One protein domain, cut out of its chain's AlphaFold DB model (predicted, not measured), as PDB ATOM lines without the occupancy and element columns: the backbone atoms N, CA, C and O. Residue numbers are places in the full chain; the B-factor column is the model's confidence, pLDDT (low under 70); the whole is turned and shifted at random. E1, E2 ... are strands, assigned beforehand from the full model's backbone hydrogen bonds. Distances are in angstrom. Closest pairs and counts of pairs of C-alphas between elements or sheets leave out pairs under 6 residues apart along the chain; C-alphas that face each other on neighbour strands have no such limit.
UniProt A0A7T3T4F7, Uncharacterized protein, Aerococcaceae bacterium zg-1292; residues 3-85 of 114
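Overview. This is residues 3 to 85 of the 114 residues of an uncharacterized protein of Aerococcaceae bacterium zg-1292 (UniProt A0A7T3T4F7). A single twisted wall of six antiparallel strands makes most of this domain, and a small two-stranded hairpin, E5 and E6, sits near its E8 edge. The wall is built largely from a run of strands that fold back and forth, E1 to E4, with E7 and E8 added beyond E4, and no named helix covers either face. The printed part has 83 residues with eight named strands, E1 to E8 in chain order; the large sheet runs E1, E2, E3, E4, E7, E8. The class is all strand, although under half of the residues, 39 of 83, are in named elements. The whole is compact, with a radius of gyration of the C-alphas of 13.6 A and spans of 37 by 31 by 26 A.

Along the chain. In the large sheet, E1 is residues 3 to 6, 10.1 A long, beginning at C-alpha 3 (4.451, 35.059, 307.784). E2, residues 12 to 19, is the longest strand by residues, at 23.1 A. E3 is residues 27 to 33, 19.8 A, and E4 is residues 39 to 45, 15.9 A. E7, residues 63 to 66, measures 10.0 A. E8, residues 78 to 80, measures 7.0 A and ends at C-alpha 80 (-7.339, 50.173, 290.415). In the small sheet, E5 is residues 50 to 52, 6.9 A, and E6 is residues 58 to 60, 6.7 A.

Arrangement. E1 to E4 form a meander, each strand the antiparallel neighbour of the one before. E1 and E2 are a hairpin at 152 degrees, with N 3 and O 15 2.9 A apart. E2 and E3, a hairpin at 166 degrees, have N 16 and O 30 at 2.9 A. E3 and E4, a hairpin at 177 degrees, have N 43 and O 29 at 2.9 A. E4 and E7 are antiparallel at 177 degrees, with N 65 and O 42 at 2.7 A. E7 and E8 are a hairpin at 140 degrees, with N 79 and O 64 at 2.8 A. The hairpin of E5 and E6, at 166 degrees, has N 51 and O 59 at 2.9 A. The closest C-alphas of E6 and E8 are those of Ile 59 and Pro 80, 6.3 A apart. E5 and E7 are only just apart, at 8.3 A.

Size, cuts and confidence. The C-alphas farthest apart, those of Asp 9 and Ile 22, are 39.2 A apart. The large sheet is twisted, with C-alphas up to 4.3 A off its best plane. The printed part has no cut. The link from E7 to E8, 11 residues, is long. The mean pLDDT of the printed part is 92.5, and no printed residue is under 70.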
ATOM      1  N   GLU A   3       5.090  35.251 306.485       93.19
ATOM      2  CA  GLU A   3       4.451  35.059 307.784       93.19
ATOM      3  C   GLU A   3       3.231  34.151 307.625       93.19
ATOM      4  O   GLU A   3       2.457  34.298 306.679       93.19
ATOM      5  N   GLY A   4       3.064  33.198 308.543       94.19
ATOM      6  CA  GLY A   4       1.892  32.326 308.575       94.19
ATOM      7  C   GLY A   4       0.720  33.016 309.267       94.19
ATOM      8  O   GLY A   4       0.870  33.509 310.384       94.19
ATOM      9  N   ILE A   5      -0.444  33.016 308.623       94.06
ATOM     10  CA  ILE A   5      -1.697  33.559 309.152       94.06
ATOM     11  C   ILE A   5      -2.726  32.430 309.188       94.06
ATOM     12  O   ILE A   5      -2.787  31.626 308.262       94.06
ATOM     13  N   ILE A   6      -3.536  32.363 310.242       94.38
ATOM     14  CA  ILE A   6      -4.629  31.392 310.368       94.38
ATOM     15  C   ILE A   6      -5.898  32.173 310.699       94.38
ATOM     16  O   ILE A   6      -5.875  33.008 311.607       94.38
ATOM     17  N   ASP A   7      -6.978  31.937 309.956       93.31
ATOM     18  CA  ASP A   7      -8.267  32.580 310.224       93.31
ATOM     19  C   ASP A   7      -9.091  31.847 311.302       93.31
ATOM     20  O   ASP A   7      -8.651  30.879 311.929       93.31
ATOM     21  N   THR A   8     -10.310  32.331 311.549       92.31
ATOM     22  CA  THR A   8     -11.222  31.752 312.548       92.31
ATOM     23  C   THR A   8     -11.774  30.382 312.168       92.31
ATOM     24  O   THR A   8     -12.213  29.654 313.058       92.31
ATOM     25  N   ASP A   9     -11.749  30.036 310.880       94.50
ATOM     26  CA  ASP A   9     -12.216  28.757 310.347       94.50
ATOM     27  C   ASP A   9     -11.066  27.738 310.209       94.50
ATOM     28  O   ASP A   9     -11.287  26.588 309.827       94.50
ATOM     29  N   GLY A  10      -9.841  28.131 310.584       94.44
ATOM     30  CA  GLY A  10      -8.646  27.293 310.538       94.44
ATOM     31  C   GLY A  10      -7.980  27.239 309.164       94.44
ATOM     32  O   GLY A  10      -7.142  26.366 308.942       94.44
ATOM     33  N   ILE A  11      -8.334  28.141 308.244       96.31
ATOM     34  CA  ILE A  11      -7.679  28.243 306.941       96.31
ATOM     35  C   ILE A  11      -6.330  28.930 307.128       96.31
ATOM     36  O   ILE A  11      -6.225  29.985 307.757       96.31
ATOM     37  N   GLU A  12      -5.292  28.316 306.569       97.19
ATOM     38  CA  GLU A  12      -3.921  28.798 306.667       97.19
ATOM     39  C   GLU A  12      -3.523  29.597 305.422       97.19
ATOM     40  O   GLU A  12      -3.786  29.210 304.276       97.19
ATOM     41  N   TYR A  13      -2.824  30.701 305.657       97.75
ATOM     42  CA  TYR A  13      -2.366  31.635 304.644       97.75
ATOM     43  C   TYR A  13      -0.896  31.999 304.842       97.75
ATOM     44  O   TYR A  13      -0.353  31.915 305.943       97.75
ATOM     45  N   ILE A  14      -0.272  32.472 303.767       97.75
ATOM     46  CA  ILE A  14       1.042  33.109 303.789       97.75
ATOM     47  C   ILE A  14       0.856  34.590 303.467       97.75
ATOM     48  O   ILE A  14       0.393  34.935 302.378       97.75
ATOM     49  N   LEU A  15       1.258  35.458 304.390       97.19
ATOM     50  CA  LEU A  15       1.489  36.872 304.121       97.19
ATOM     51  C   LEU A  15       2.912  37.029 303.581       97.19
ATOM     52  O   LEU A  15       3.883  36.764 304.289       97.19
ATOM     53  N   HIS A  16       3.037  37.441 302.321       96.00
ATOM     54  CA  HIS A  16       4.319  37.591 301.644       96.00
ATOM     55  C   HIS A  16       4.543  39.031 301.186       96.00
ATOM     56  O   HIS A  16       3.793  39.566 300.371       96.00
ATOM     57  N   VAL A  17       5.621  39.648 301.672       93.88
ATOM     58  CA  VAL A  17       6.091  40.954 301.187       93.88
ATOM     59  C   VAL A  17       7.312  40.751 300.296       93.88
ATOM     60  O   VAL A  17       8.354  40.255 300.751       93.88
ATOM     61  N   TYR A  18       7.187  41.171 299.037       91.31
ATOM     62  CA  TYR A  18       8.230  41.096 298.023       91.31
ATOM     63  C   TYR A  18       8.704  42.487 297.610       91.31
ATOM     64  O   TYR A  18       7.912  43.349 297.238       91.31
ATOM     65  N   ARG A  19      10.024  42.690 297.583       86.56
ATOM     66  CA  ARG A  19      10.648  43.903 297.046       86.56
ATOM     67  C   ARG A  19      11.617  43.537 295.927       86.56
ATOM     68  O   ARG A  19      12.509  42.708 296.121       86.56
ATOM     69  N   GLY A  20      11.486  44.194 294.774       74.31
ATOM     70  CA  GLY A  20      12.415  44.020 293.659       74.31
ATOM     71  C   GLY A  20      13.848  44.453 294.008       74.31
ATOM     72  O   GLY A  20      14.089  45.287 294.888       74.31
ATOM     73  N   ARG A  21      14.841  43.888 293.304       70.69
ATOM     74  CA  ARG A  21      16.267  44.176 293.562       70.69
ATOM     75  C   ARG A  21      16.718  45.564 293.088       70.69
ATOM     76  O   ARG A  21      17.617  46.120 293.703       70.69
ATOM     77  N   ILE A  22      16.118  46.116 292.032       71.75
ATOM     78  CA  ILE A  22      16.649  47.297 291.321       71.75
ATOM     79  C   ILE A  22      15.803  48.555 291.568       71.75
ATOM     80  O   ILE A  22      16.350  49.612 291.859       71.75
ATOM     81  N   GLU A  23      14.477  48.445 291.512       73.88
ATOM     82  CA  GLU A  23      13.566  49.590 291.616       73.88
ATOM     83  C   GLU A  23      13.092  49.770 293.058       73.88
ATOM     84  O   GLU A  23      12.444  48.897 293.631       73.88
ATOM     85  N   THR A  24      13.428  50.908 293.667       73.12
ATOM     86  CA  THR A  24      13.046  51.218 295.053       73.12
ATOM     87  C   THR A  24      11.557  51.494 295.216       73.12
ATOM     88  O   THR A  24      11.044  51.368 296.322       73.12
ATOM     89  N   THR A  25      10.880  51.845 294.125       77.38
ATOM     90  CA  THR A  25       9.445  52.134 294.073       77.38
ATOM     91  C   THR A  25       8.594  50.893 293.842       77.38
ATOM     92  O   THR A  25       7.378  50.995 293.961       77.38
ATOM     93  N   ARG A  26       9.209  49.742 293.516       87.31
ATOM     94  CA  ARG A  26       8.485  48.525 293.149       87.31
ATOM     95  C   ARG A  26       8.508  47.468 294.241       87.31
ATOM     96  O   ARG A  26       9.553  46.894 294.568       87.31
ATOM     97  N   PHE A  27       7.327  47.156 294.750       91.75
ATOM     98  CA  PHE A  27       7.117  46.087 295.715       91.75
ATOM     99  C   PHE A  27       5.706  45.518 295.582       91.75
ATOM    100  O   PHE A  27       4.859  46.080 294.890       91.75
ATOM    101  N   SER A  28       5.463  44.390 296.231       94.00
ATOM    102  CA  SER A  28       4.134  43.807 296.302       94.00
ATOM    103  C   SER A  28       3.889  43.090 297.617       94.00
ATOM    104  O   SER A  28       4.820  42.633 298.286       94.00
ATOM    105  N   ILE A  29       2.615  43.047 297.999       96.06
ATOM    106  CA  ILE A  29       2.135  42.441 299.243       96.06
ATOM    107  C   ILE A  29       1.055  41.436 298.879       96.06
ATOM    108  O   ILE A  29       0.122  41.752 298.142       96.06
ATOM    109  N   HIS A  30       1.262  40.193 299.287       97.56
ATOM    110  CA  HIS A  30       0.481  39.048 298.850       97.56
ATOM    111  C   HIS A  30      -0.109  38.371 300.079       97.56
ATOM    112  O   HIS A  30       0.578  38.214 301.086       97.56
ATOM    113  N   LEU A  31      -1.344  37.902 299.963       97.94
ATOM    114  CA  LEU A  31      -1.927  36.938 300.884       97.94
ATOM    115  C   LEU A  31      -2.306  35.709 300.063       97.94
ATOM    116  O   LEU A  31      -3.126  35.804 299.146       97.94
ATOM    117  N   LEU A  32      -1.666  34.580 300.343       97.38
ATOM    118  CA  LEU A  32      -1.831  33.342 299.587       97.38
ATOM    119  C   LEU A  32      -2.443  32.263 300.468       97.38
ATOM    120  O   LEU A  32      -2.114  32.187 301.644       97.38
ATOM    121  N   PHE A  33      -3.271  31.392 299.897       97.19
ATOM    122  CA  PHE A  33      -3.656  30.145 300.557       97.19
ATOM    123  C   PHE A  33      -2.428  29.245 300.705       97.19
ATOM    124  O   PHE A  33      -1.769  28.959 299.703       97.19
ATOM    125  N   LEU A  34      -2.146  28.756 301.916       96.44
ATOM    126  CA  LEU A  34      -0.988  27.892 302.161       96.44
ATOM    127  C   LEU A  34      -1.094  26.563 301.393       96.44
ATOM    128  O   LEU A  34      -0.103  26.092 300.842       96.44
ATOM    129  N   GLU A  35      -2.297  25.987 301.308       95.62
ATOM    130  CA  GLU A  35      -2.524  24.669 300.695       95.62
ATOM    131  C   GLU A  35      -2.236  24.644 299.184       95.62
ATOM    132  O   GLU A  35      -1.609  23.715 298.677       95.62
ATOM    133  N   TYR A  36      -2.681  25.674 298.457       94.06
ATOM    134  CA  TYR A  36      -2.625  25.706 296.988       94.06
ATOM    135  C   TYR A  36      -1.643  26.731 296.428       94.06
ATOM    136  O   TYR A  36      -1.412  26.764 295.221       94.06
ATOM    137  N   ASN A  37      -1.098  27.594 297.286       94.25
ATOM    138  CA  ASN A  37      -0.262  28.725 296.899       94.25
ATOM    139  C   ASN A  37      -0.939  29.659 295.873       94.25
ATOM    140  O   ASN A  37      -0.281  30.283 295.041       94.25
ATOM    141  N   HIS A  38      -2.272  29.732 295.909       96.44
ATOM    142  CA  HIS A  38      -3.055  30.680 295.123       96.44
ATOM    143  C   HIS A  38      -3.181  31.993 295.891       96.44
ATOM    144  O   HIS A  38      -3.486  31.982 297.084       96.44
ATOM    145  N   HIS A  39      -3.012  33.124 295.210       97.25
ATOM    146  CA  HIS A  39      -3.273  34.431 295.804       97.25
ATOM    147  C   HIS A  39      -4.760  34.588 296.110       97.25
ATOM    148  O   HIS A  39      -5.592  34.520 295.207       97.25
ATOM    149  N   LEU A  40      -5.077  34.848 297.376       96.81
ATOM    150  CA  LEU A  40      -6.360  35.420 297.763       96.81
ATOM    151  C   LEU A  40      -6.430  36.883 297.301       96.81
ATOM    152  O   LEU A  40      -7.432  37.337 296.749       96.81
ATOM    153  N   ILE A  41      -5.337  37.614 297.518       97.44
ATOM    154  CA  ILE A  41      -5.196  39.020 297.153       97.44
ATOM    155  C   ILE A  41      -3.716  39.371 296.964       97.44
ATOM    156  O   ILE A  41      -2.845  38.870 297.684       97.44
ATOM    157  N   ARG A  42      -3.420  40.232 295.989       97.06
ATOM    158  CA  ARG A  42      -2.081  40.796 295.762       97.06
ATOM    159  C   ARG A  42      -2.195  42.275 295.441       97.06
ATOM    160  O   ARG A  42      -2.913  42.635 294.520       97.06
ATOM    161  N   VAL A  43      -1.450  43.113 296.147       95.56
ATOM    162  CA  VAL A  43      -1.271  44.522 295.781       95.56
ATOM    163  C   VAL A  43       0.094  44.682 295.136       95.56
ATOM    164  O   VAL A  43       1.109  44.364 295.760       95.56
ATOM    165  N   ASP A  44       0.103  45.180 293.904       94.00
ATOM    166  CA  ASP A  44       1.311  45.513 293.158       94.00
ATOM    167  C   ASP A  44       1.495  47.032 293.153       94.00
ATOM    168  O   ASP A  44       0.645  47.789 292.678       94.00
ATOM    169  N   MET A  45       2.620  47.477 293.714       91.19
ATOM    170  CA  MET A  45       2.953  48.885 293.897       91.19
ATOM    171  C   MET A  45       4.023  49.294 292.899       91.19
ATOM    172  O   MET A  45       5.177  48.892 293.032       91.19
ATOM    173  N   ASP A  46       3.625  50.077 291.900       89.19
ATOM    174  CA  ASP A  46       4.502  50.661 290.886       89.19
ATOM    175  C   ASP A  46       3.710  51.709 290.077       89.19
ATOM    176  O   ASP A  46       2.707  51.366 289.456       89.19
ATOM    177  N   PRO A  47       4.121  52.986 290.018       82.81
ATOM    178  CA  PRO A  47       3.407  53.989 289.224       82.81
ATOM    179  C   PRO A  47       3.498  53.757 287.705       82.81
ATOM    180  O   PRO A  47       2.714  54.334 286.953       82.81
ATOM    181  N   SER A  48       4.451  52.945 287.241       87.06
ATOM    182  CA  SER A  48       4.727  52.709 285.819       87.06
ATOM    183  C   SER A  48       4.153  51.399 285.276       87.06
ATOM    184  O   SER A  48       4.132  51.203 284.057       87.06
ATOM    185  N   ILE A  49       3.669  50.510 286.150       89.75
ATOM    186  CA  ILE A  49       3.126  49.218 285.731       89.75
ATOM    187  C   ILE A  49       1.803  49.393 284.983       89.75
ATOM    188  O   ILE A  49       1.036  50.333 285.198       89.75
ATOM    189  N   CYS A  50       1.529  48.455 284.088       93.56
ATOM    190  CA  CYS A  50       0.270  48.369 283.381       93.56
ATOM    191  C   CYS A  50      -0.207  46.920 283.376       93.56
ATOM    192  O   CYS A  50       0.568  46.022 283.047       93.56
ATOM    193  N   HIS A  51      -1.490  46.716 283.661       95.19
ATOM    194  CA  HIS A  51      -2.152  45.417 283.606       95.19
ATOM    195  C   HIS A  51      -3.301  45.443 282.600       95.19
ATOM    196  O   HIS A  51      -4.017  46.440 282.493       95.19
ATOM    197  N   ASN A  52      -3.472  44.351 281.856       96.50
ATOM    198  CA  ASN A  52      -4.616  44.157 280.969       96.50
ATOM    199  C   ASN A  52      -5.448  43.000 281.514       96.50
ATOM    200  O   ASN A  52      -4.966  41.868 281.577       96.50
ATOM    201  N   ASN A  53      -6.693  43.285 281.876       96.44
ATOM    202  CA  ASN A  53      -7.647  42.260 282.257       96.44
ATOM    203  C   ASN A  53      -8.117  41.467 281.020       96.44
ATOM    204  O   ASN A  53      -8.086  41.980 279.896       96.44
ATOM    205  N   PRO A  54      -8.596  40.224 281.207       93.94
ATOM    206  CA  PRO A  54      -9.123  39.385 280.126       93.94
ATOM    207  C   PRO A  54     -10.313  39.987 279.368       93.94
ATOM    208  O   PRO A  54     -10.526  39.656 278.205       93.94
ATOM    209  N   ASP A  55     -11.082  40.870 280.009       93.81
ATOM    210  CA  ASP A  55     -12.205  41.602 279.407       93.81
ATOM    211  C   ASP A  55     -11.758  42.774 278.507       93.81
ATOM    212  O   ASP A  55     -12.587  43.431 277.879       93.81
ATOM    213  N   GLY A  56     -10.448  43.032 278.428       94.81
ATOM    214  CA  GLY A  56      -9.851  44.139 277.685       94.81
ATOM    215  C   GLY A  56      -9.692  45.429 278.494       94.81
ATOM    216  O   GLY A  56      -9.126  46.395 277.976       94.81
ATOM    217  N   THR A  57     -10.140  45.465 279.753       95.94
ATOM    218  CA  THR A  57      -9.944  46.617 280.638       95.94
ATOM    219  C   THR A  57      -8.460  46.787 280.955       95.94
ATOM    220  O   THR A  57      -7.766  45.837 281.319       95.94
ATOM    221  N   LYS A  58      -7.960  48.019 280.833       96.81
ATOM    222  CA  LYS A  58      -6.559  48.367 281.084       96.81
ATOM    223  C   LYS A  58      -6.433  49.170 282.372       96.81
ATOM    224  O   LYS A  58      -7.114  50.179 282.535       96.81
ATOM    225  N   ILE A  59      -5.523  48.751 283.246       95.94
ATOM    226  CA  ILE A  59      -5.215  49.418 284.513       95.94
ATOM    227  C   ILE A  59      -3.775  49.913 284.459       95.94
ATOM    228  O   ILE A  59      -2.876  49.193 284.026       95.94
ATOM    229  N   THR A  60      -3.563  51.158 284.868       94.12
ATOM    230  CA  THR A  60      -2.253  51.816 284.870       94.12
ATOM    231  C   THR A  60      -1.896  52.266 286.274       94.12
ATOM    232  O   THR A  60      -2.747  52.827 286.963       94.12
ATOM    233  N   GLY A  61      -0.635  52.087 286.652       92.12
ATOM    234  CA  GLY A  61      -0.152  52.336 288.002       92.12
ATOM    235  C   GLY A  61      -0.465  51.184 288.955       92.12
ATOM    236  O   GLY A  61      -0.880  50.095 288.539       92.12
ATOM    237  N   SER A  62      -0.247  51.440 290.242       92.94
ATOM    238  CA  SER A  62      -0.464  50.466 291.308       92.94
ATOM    239  C   SER A  62      -1.898  49.942 291.311       92.94
ATOM    240  O   SER A  62      -2.858  50.699 291.138       92.94
ATOM    241  N   HIS A  63      -2.046  48.638 291.508       95.50
ATOM    242  CA  HIS A  63      -3.327  47.946 291.393       95.50
ATOM    243  C   HIS A  63      -3.394  46.735 292.318       95.50
ATOM    244  O   HIS A  63      -2.396  46.305 292.899       95.50
ATOM    245  N   ILE A  64      -4.602  46.196 292.461       96.69
ATOM    246  CA  ILE A  64      -4.894  45.049 293.311       96.69
ATOM    247  C   ILE A  64      -5.478  43.910 292.490       96.69
ATOM    248  O   ILE A  64      -6.453  44.095 291.771       96.69
ATOM    249  N   HIS A  65      -4.896  42.727 292.618       97.44
ATOM    250  CA  HIS A  65      -5.455  41.474 292.140       97.44
ATOM    251  C   HIS A  65      -6.295  40.835 293.240       97.44
ATOM    252  O   HIS A  65      -5.864  40.776 294.394       97.44
ATOM    253  N   ILE A  66      -7.470  40.327 292.877       95.81
ATOM    254  CA  ILE A  66      -8.381  39.635 293.796       95.81
ATOM    255  C   ILE A  66      -8.644  38.241 293.239       95.81
ATOM    256  O   ILE A  66      -8.818  38.084 292.029       95.81
ATOM    257  N   TYR A  67      -8.675  37.249 294.129       96.69
ATOM    258  CA  TYR A  67      -8.996  35.876 293.775       96.69
ATOM    259  C   TYR A  67     -10.298  35.778 292.979       96.69
ATOM    260  O   TYR A  67     -11.351  36.261 293.399       96.69
ATOM    261  N   ASP A  68     -10.228  35.068 291.861       94.44
ATOM    262  CA  ASP A  68     -11.348  34.733 291.008       94.44
ATOM    263  C   ASP A  68     -11.242  33.271 290.558       94.44
ATOM    264  O   ASP A  68     -10.253  32.825 289.969       94.44
ATOM    265  N   ASN A  69     -12.298  32.501 290.823       93.94
ATOM    266  CA  ASN A  69     -12.362  31.097 290.435       93.94
ATOM    267  C   ASN A  69     -12.912  30.880 289.014       93.94
ATOM    268  O   ASN A  69     -12.952  29.739 288.555       93.94
ATOM    269  N   SER A  70     -13.328  31.940 288.313       92.81
ATOM    270  CA  SER A  70     -13.835  31.844 286.938       92.81
ATOM    271  C   SER A  70     -12.734  31.536 285.911       92.81
ATOM    272  O   SER A  70     -13.022  31.033 284.824       92.81
ATOM    273  N   ASN A  71     -11.467  31.762 286.279       89.75
ATOM    274  CA  ASN A  71     -10.290  31.553 285.442       89.75
ATOM    275  C   ASN A  71      -9.360  30.462 286.012       89.75
ATOM    276  O   ASN A  71      -9.412  30.105 287.194       89.75
ATOM    277  N   SER A  72      -8.487  29.907 285.163       90.56
ATOM    278  CA  SER A  72      -7.458  28.948 285.594       90.56
ATOM    279  C   SER A  72      -6.396  29.609 286.479       90.56
ATOM    280  O   SER A  72      -6.002  29.031 287.490       90.56
ATOM    281  N   ILE A  73      -5.988  30.829 286.124       92.50
ATOM    282  CA  ILE A  73      -5.125  31.704 286.925       92.50
ATOM    283  C   ILE A  73      -6.019  32.482 287.892       92.50
ATOM    284  O   ILE A  73      -6.916  33.203 287.455       92.50
ATOM    285  N   LYS A  74      -5.795  32.305 289.197       94.94
ATOM    286  CA  LYS A  74      -6.723  32.771 290.238       94.94
ATOM    287  C   LYS A  74      -6.629  34.257 290.540       94.94
ATOM    288  O   LYS A  74      -7.591  34.832 291.015       94.94
ATOM    289  N   ASP A  75      -5.522  34.894 290.211       95.12
ATOM    290  CA  ASP A  75      -5.262  36.319 290.414       95.12
ATOM    291  C   ASP A  75      -5.247  37.092 289.091       95.12
ATOM    292  O   ASP A  75      -4.596  38.123 288.963       95.12
ATOM    293  N   LEU A  76      -5.935  36.588 288.065       95.56
ATOM    294  CA  LEU A  76      -5.867  37.157 286.719       95.56
ATOM    295  C   LEU A  76      -6.534  38.537 286.606       95.56
ATOM    296  O   LEU A  76      -6.133  39.353 285.773       95.56
ATOM    297  N   ILE A  77      -7.554  38.793 287.429       96.06
ATOM    298  CA  ILE A  77      -8.317  40.041 287.418       96.06
ATOM    299  C   ILE A  77      -7.707  41.024 288.413       96.06
ATOM    300  O   ILE A  77      -7.562  40.707 289.597       96.06
ATOM    301  N   ALA A  78      -7.398  42.226 287.932       96.56
ATOM    302  CA  ALA A  78      -6.983  43.341 288.764       96.56
ATOM    303  C   ALA A  78      -7.995  44.487 288.747       96.56
ATOM    304  O   ALA A  78      -8.831  44.597 287.846       96.56
ATOM    305  N   TYR A  79      -7.857  45.375 289.725       95.56
ATOM    306  CA  TYR A  79      -8.632  46.595 289.890       95.56
ATOM    307  C   TYR A  79      -7.702  47.757 290.265       95.56
ATOM    308  O   TYR A  79      -6.683  47.532 290.926       95.56
ATOM    309  N   PRO A  80      -8.026  49.003 289.879       94.62
ATOM    310  CA  PRO A  80      -7.339  50.173 290.415       94.62
ATOM    311  C   PRO A  80      -7.431  50.201 291.945       94.62
ATOM    312  O   PRO A  80      -8.461  49.822 292.509       94.62
ATOM    313  N   LEU A  81      -6.384  50.680 292.617       92.81
ATOM    314  CA  LEU A  81      -6.468  50.944 294.053       92.81
ATOM    315  C   LEU A  81      -7.459  52.083 294.300       92.81
ATOM    316  O   LEU A  81      -7.368  53.142 293.682       92.81
ATOM    317  N   ALA A  82      -8.421  51.853 295.189       89.75
ATOM    318  CA  ALA A  82      -9.362  52.882 295.599       89.75
ATOM    319  C   ALA A  82      -8.750  53.722 296.726       89.75
ATOM    320  O   ALA A  82      -8.368  53.169 297.757       89.75
ATOM    321  N   ASP A  83      -8.749  55.051 296.580       85.25
ATOM    322  CA  ASP A  83      -8.190  55.982 297.577       85.25
ATOM    323  C   ASP A  83      -8.776  55.781 298.985       85.25
ATOM    324  O   ASP A  83      -8.096  56.002 299.983       85.25
ATOM    325  N   LYS A  84     -10.039  55.335 299.081       87.94
ATOM    326  CA  LYS A  84     -10.692  55.042 300.369       87.94
ATOM    327  C   LYS A  84     -10.066  53.864 301.123       87.94
ATOM    328  O   LYS A  84     -10.129  53.839 302.346       87.94
ATOM    329  N   ASP A  85      -9.528  52.889 300.397       88.06
ATOM    330  CA  ASP A  85      -9.009  51.633 300.945       88.06
ATOM    331  C   ASP A  85      -7.480  51.685 301.062       88.06
ATOM    332  O   ASP A  85      -6.897  51.080 301.958       88.06
TER     333      ASP A  85